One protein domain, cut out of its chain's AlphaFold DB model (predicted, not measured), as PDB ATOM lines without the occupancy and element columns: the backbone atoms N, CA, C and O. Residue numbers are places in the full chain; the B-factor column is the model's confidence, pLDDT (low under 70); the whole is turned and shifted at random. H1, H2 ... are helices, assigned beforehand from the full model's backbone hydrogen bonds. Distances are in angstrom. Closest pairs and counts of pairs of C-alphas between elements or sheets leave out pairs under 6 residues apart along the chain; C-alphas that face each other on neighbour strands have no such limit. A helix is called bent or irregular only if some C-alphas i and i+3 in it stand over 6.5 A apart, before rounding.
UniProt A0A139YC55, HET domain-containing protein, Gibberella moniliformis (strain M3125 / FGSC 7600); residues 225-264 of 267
ATOM      1  N   ASP A 225       9.560  29.536 -30.119       83.06
ATOM      2  CA  ASP A 225       9.044  28.767 -28.988       83.06
ATOM      3  C   ASP A 225       7.620  28.247 -29.238       83.06
ATOM      4  O   ASP A 225       7.305  27.127 -28.832       83.06
ATOM      5  N   ASP A 226       6.779  28.994 -29.961       83.06
ATOM      6  CA  ASP A 226       5.451  28.506 -30.349       83.06
ATOM      7  C   ASP A 226       5.555  27.410 -31.400       83.06
ATOM      8  O   ASP A 226       4.869  26.396 -31.302       83.06
ATOM      9  N   GLU A 227       6.420  27.588 -32.402       85.19
ATOM     10  CA  GLU A 227       6.647  26.570 -33.429       85.19
ATOM     11  C   GLU A 227       7.154  25.270 -32.806       85.19
ATOM     12  O   GLU A 227       6.671  24.185 -33.141       85.19
ATOM     13  N   TYR A 228       8.081  25.384 -31.851       84.56
ATOM     14  CA  TYR A 228       8.554  24.252 -31.068       84.56
ATOM     15  C   TYR A 228       7.409  23.567 -30.310       84.56
ATOM     16  O   TYR A 228       7.237  22.353 -30.435       84.56
ATOM     17  N   LEU A 229       6.597  24.337 -29.577       84.88
ATOM     18  CA  LEU A 229       5.455  23.822 -28.823       84.88
ATOM     19  C   LEU A 229       4.448  23.103 -29.728       84.88
ATOM     20  O   LEU A 229       4.067  21.971 -29.440       84.88
ATOM     21  N   PHE A 230       4.019  23.729 -30.826       83.81
ATOM     22  CA  PHE A 230       3.028  23.138 -31.727       83.81
ATOM     23  C   PHE A 230       3.556  21.883 -32.413       83.81
ATOM     24  O   PHE A 230       2.828  20.897 -32.511       83.81
ATOM     25  N   LYS A 231       4.830  21.871 -32.816       85.19
ATOM     26  CA  LYS A 231       5.465  20.670 -33.364       85.19
ATOM     27  C   LYS A 231       5.491  19.536 -32.341       85.19
ATOM     28  O   LYS A 231       5.199  18.397 -32.693       85.19
ATOM     29  N   LEU A 232       5.810  19.844 -31.085       82.88
ATOM     30  CA  LEU A 232       5.821  18.860 -30.007       82.88
ATOM     31  C   LEU A 232       4.415  18.288 -29.761       82.88
ATOM     32  O   LEU A 232       4.244  17.072 -29.706       82.88
ATOM     33  N   LEU A 233       3.398  19.154 -29.696       81.44
ATOM     34  CA  LEU A 233       1.996  18.751 -29.551       81.44
ATOM     35  C   LEU A 233       1.506  17.897 -30.728       81.44
ATOM     36  O   LEU A 233       0.741  16.957 -30.517       81.44
ATOM     37  N   GLU A 234       1.942  18.186 -31.957       82.19
ATOM     38  CA  GLU A 234       1.621  17.358 -33.123       82.19
ATOM     39  C   GLU A 234       2.234  15.959 -33.039       82.19
ATOM     40  O   GLU A 234       1.563  14.990 -33.403       82.19
ATOM     41  N   THR A 235       3.475  15.840 -32.560       81.19
ATOM     42  CA  THR A 235       4.146  14.546 -32.373       81.19
ATOM     43  C   THR A 235       3.374  13.681 -31.379       81.19
ATOM     44  O   THR A 235       2.887  12.613 -31.746       81.19
ATOM     45  N   TYR A 236       3.131  14.190 -30.167       76.62
ATOM     46  CA  TYR A 236       2.409  13.440 -29.133       76.62
ATOM     47  C   TYR A 236       0.932  13.206 -29.481       76.62
ATOM     48  O   TYR A 236       0.360  12.160 -29.177       76.62
ATOM     49  N   GLY A 237       0.295  14.153 -30.177       69.31
ATOM     50  CA  GLY A 237      -1.085  14.012 -30.641       69.31
ATOM     51  C   GLY A 237      -1.278  12.888 -31.666       69.31
ATOM     52  O   GLY A 237      -2.373  12.332 -31.754       69.31
ATOM     53  N   ARG A 238      -0.233  12.528 -32.428       69.62
ATOM     54  CA  ARG A 238      -0.247  11.380 -33.354       69.62
ATOM     55  C   ARG A 238       0.022  10.048 -32.657       69.62
ATOM     56  O   ARG A 238      -0.468   9.029 -33.135       69.62
ATOM     57  N   GLU A 239       0.760  10.060 -31.552       65.88
ATOM     58  CA  GLU A 239       1.157   8.862 -30.796       65.88
ATOM     59  C   GLU A 239       0.098   8.416 -29.767       65.88
ATOM     60  O   GLU A 239       0.118   7.280 -29.297       65.88
ATOM     61  N   GLY A 240      -0.904   9.261 -29.502       57.53
ATOM     62  CA  GLY A 240      -2.062   8.957 -28.664       57.53
ATOM     63  C   GLY A 240      -2.048   9.727 -27.342       57.53
ATOM     64  O   GLY A 240      -1.004  10.023 -26.772       57.53
ATOM     65  N   MET A 241      -3.242  10.047 -26.827       54.69
ATOM     66  CA  MET A 241      -3.479  10.968 -25.695       54.69
ATOM     67  C   MET A 241      -2.712  10.634 -24.391       54.69
ATOM     68  O   MET A 241      -2.640  11.473 -23.496       54.69
ATOM     69  N   GLY A 242      -2.159   9.423 -24.266       55.59
ATOM     70  CA  GLY A 242      -1.409   8.964 -23.094       55.59
ATOM     71  C   GLY A 242      -0.043   9.633 -22.898       55.59
ATOM     72  O   GLY A 242       0.423   9.680 -21.761       55.59
ATOM     73  N   ASP A 243       0.560  10.195 -23.951       60.28
ATOM     74  CA  ASP A 243       1.946  10.693 -23.912       60.28
ATOM     75  C   ASP A 243       2.069  12.232 -23.916       60.28
ATOM     76  O   ASP A 243       3.153  12.807 -23.939       60.28
ATOM     77  N   ILE A 244       0.947  12.952 -23.773       63.41
ATOM     78  CA  ILE A 244       0.966  14.415 -23.564       63.41
ATOM     79  C   ILE A 244       1.773  14.786 -22.301       63.41
ATOM     80  O   ILE A 244       2.279  15.902 -22.196       63.41
ATOM     81  N   ARG A 245       1.950  13.852 -21.353       64.12
ATOM     82  CA  ARG A 245       2.813  14.048 -20.179       64.12
ATOM     83  C   ARG A 245       4.253  14.396 -20.561       64.12
ATOM     84  O   ARG A 245       4.798  15.304 -19.944       64.12
ATOM     85  N   GLY A 246       4.815  13.782 -21.606       64.81
ATOM     86  CA  GLY A 246       6.158  14.118 -22.088       64.81
ATOM     87  C   GLY A 246       6.272  15.579 -22.538       64.81
ATOM     88  O   GLY A 246       7.230  16.268 -22.194       64.81
ATOM     89  N   ALA A 247       5.235  16.110 -23.199       63.34
ATOM     90  CA  ALA A 247       5.170  17.531 -23.557       63.34
ATOM     91  C   ALA A 247       5.061  18.463 -22.339       63.34
ATOM     92  O   ALA A 247       5.541  19.593 -22.383       63.34
ATOM     93  N   VAL A 248       4.411  18.014 -21.259       66.31
ATOM     94  CA  VAL A 248       4.241  18.792 -20.017       66.31
ATOM     95  C   VAL A 248       5.530  18.818 -19.186       66.31
ATOM     96  O   VAL A 248       5.788  19.800 -18.484       66.31
ATOM     97  N   GLU A 249       6.343  17.765 -19.273       75.44
ATOM     98  CA  GLU A 249       7.646  17.662 -18.608       75.44
ATOM     99  C   GLU A 249       8.743  18.463 -19.331       75.44
ATOM    100  O   GLU A 249       9.706  18.901 -18.691       75.44
ATOM    101  N   ASP A 250       8.580  18.745 -20.629       82.38
ATOM    102  CA  ASP A 250       9.502  19.603 -21.367       82.38
ATOM    103  C   ASP A 250       9.435  21.064 -20.878       82.38
ATOM    104  O   ASP A 250       8.446  21.791 -21.028       82.38
ATOM    105  N   SER A 251      10.537  21.517 -20.279       83.50
ATOM    106  CA  SER A 251      10.631  22.848 -19.672       83.50
ATOM    107  C   SER A 251      10.455  24.001 -20.670       83.50
ATOM    108  O   SER A 251       9.921  25.051 -20.290       83.50
ATOM    109  N   ARG A 252      10.855  23.818 -21.937       85.00
ATOM    110  CA  ARG A 252      10.714  24.825 -22.995       85.00
ATOM    111  C   ARG A 252       9.272  24.882 -23.480       85.00
ATOM    112  O   ARG A 252       8.719  25.976 -23.565       85.00
ATOM    113  N   ALA A 253       8.644  23.733 -23.715       82.19
ATOM    114  CA  ALA A 253       7.236  23.634 -24.082       82.19
ATOM    115  C   ALA A 253       6.333  24.221 -22.993       82.19
ATOM    116  O   ALA A 253       5.427  24.998 -23.291       82.19
ATOM    117  N   ARG A 254       6.623  23.948 -21.715       81.69
ATOM    118  CA  ARG A 254       5.881  24.526 -20.587       81.69
ATOM    119  C   ARG A 254       6.003  26.048 -20.532       81.69
ATOM    120  O   ARG A 254       5.004  26.728 -20.289       81.69
ATOM    121  N   ARG A 255       7.200  26.600 -20.777       81.62
ATOM    122  CA  ARG A 255       7.400  28.056 -20.866       81.62
ATOM    123  C   ARG A 255       6.623  28.644 -22.041       81.62
ATOM    124  O   ARG A 255       5.866  29.582 -21.829       81.62
ATOM    125  N   ALA A 256       6.760  28.056 -23.229       80.88
ATOM    126  CA  ALA A 256       6.073  28.493 -24.440       80.88
ATOM    127  C   ALA A 256       4.546  28.479 -24.265       80.88
ATOM    128  O   ALA A 256       3.876  29.454 -24.585       80.88
ATOM    129  N   ALA A 257       3.991  27.416 -23.675       79.38
ATOM    130  CA  ALA A 257       2.559  27.312 -23.401       79.38
ATOM    131  C   ALA A 257       2.092  28.373 -22.396       79.38
ATOM    132  O   ALA A 257       1.042  28.988 -22.579       79.38
ATOM    133  N   THR A 258       2.887  28.623 -21.352       76.00
ATOM    134  CA  THR A 258       2.598  29.664 -20.357       76.00
ATOM    135  C   THR A 258       2.608  31.050 -20.999       76.00
ATOM    136  O   THR A 258       1.685  31.831 -20.790       76.00
ATOM    137  N   GLU A 259       3.613  31.344 -21.820       73.88
ATOM    138  CA  GLU A 259       3.746  32.621 -22.518       73.88
ATOM    139  C   GLU A 259       2.614  32.839 -23.531       73.88
ATOM    140  O   GLU A 259       2.019  33.920 -23.567       73.88
ATOM    141  N   LEU A 260       2.248  31.797 -24.281       72.62
ATOM    142  CA  LEU A 260       1.126  31.804 -25.218       72.62
ATOM    143  C   LEU A 260      -0.208  32.100 -24.512       72.62
ATOM    144  O   LEU A 260      -1.000  32.892 -25.017       72.62
ATOM    145  N   ILE A 261      -0.434  31.530 -23.324       70.81
ATOM    146  CA  ILE A 261      -1.642  31.774 -22.518       70.81
ATOM    147  C   ILE A 261      -1.651  33.165 -21.892       70.81
ATOM    148  O   ILE A 261      -2.668  33.851 -21.942       70.81
ATOM    149  N   GLN A 262      -0.535  33.593 -21.311       62.50
ATOM    150  CA  GLN A 262      -0.516  34.774 -20.449       62.50
ATOM    151  C   GLN A 262      -0.250  36.086 -21.184       62.50
ATOM    152  O   GLN A 262      -0.601  37.146 -20.673       62.50
ATOM    153  N   THR A 263       0.421  36.049 -22.335       59.59
ATOM    154  CA  THR A 263       0.997  37.273 -22.919       59.59
ATOM    155  C   THR A 263       0.531  37.565 -24.333       59.59
ATOM    156  O   THR A 263       0.598  38.717 -24.777       59.59
ATOM    157  N   LYS A 264       0.061  36.548 -25.061       64.12
ATOM    158  CA  LYS A 264      -0.355  36.741 -26.442       64.12
ATOM    159  C   LYS A 264      -1.784  37.250 -26.527       64.12
ATOM    160  O   LYS A 264      -2.612  36.893 -25.698       64.12
TER     161      LYS A 264
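AT A GLANCE: This is residues 225 to 264 of the 267 residues of the protein "HET domain-containing protein" of Gibberella moniliformis (strain M3125 / FGSC 7600) (UniProt A0A139YC55). One long helix, H1, has the rest of the printed part folded back over one side of it: H2 returns beside the later part of H1, and H3 crosses the earlier part at a steep angle. H2 and H3 meet in a corner at their link, and the turn from H1 into H2, residues 237 to 242, sticks out at one end. The printed part has 40 residues with three named helices, in the order H1, H2, H3, and no named strand; the class is all helix. It is compact, with a radius of gyration of the C-alphas of 9.9 A, yet elongated, spanning 29 by 16 by 13 A.

HOW THE PARTS SIT: H1, residues 225 to 239, and H2, residues 241 to 249, form a helical hairpin, running opposite ways at a shallow tilt of 30 degrees. They touch, H1 with residues 232 to 237 alone; the closest C-alphas, those of Tyr 236 and Ile 244, are 5.8 A apart. H3, residues 251 to 263, touches H1, with the C-alphas of Leu 229 and Ala 253 closest at 5.1 A. H1 and H3 run opposite ways at a steep tilt of 64 degrees. H2 and H3 only just touch, with 3 pairs of C-alphas within 8 A, and only at the corner by their link, H3 with residues 253 to 254 alone. Their closest C-alphas, Val 248 and Arg 254, are 6.0 A apart, and their lines are about perpendicular at 89 degrees. In H1 and H3 every O i to N i+4 pair is within hydrogen-bond range; in H2 2 of 5 are, beside 4 of 6 O i to N i+3 pairs.

IN THESE COORDINATES: H1 begins at C-alpha 225, (9.044, 28.767, -28.988), and is 21.5 A long from first to last C-alpha. H2 measures 14.8 A and is irregular: C-alphas 242 and 245 are 7.2 A apart. H3 measures 17.6 A and ends at C-alpha 263, (0.997, 37.273, -22.919).

THE WHOLE: The C-alphas farthest apart, those of Glu 239 and Thr 263, are 29.5 A apart. The printed part has no cut, and both links, H1 to H2 and H2 to H3, are tight. The mean pLDDT of the printed part is 74.0; residues 237 to 248 and 262 to 264 are under 70.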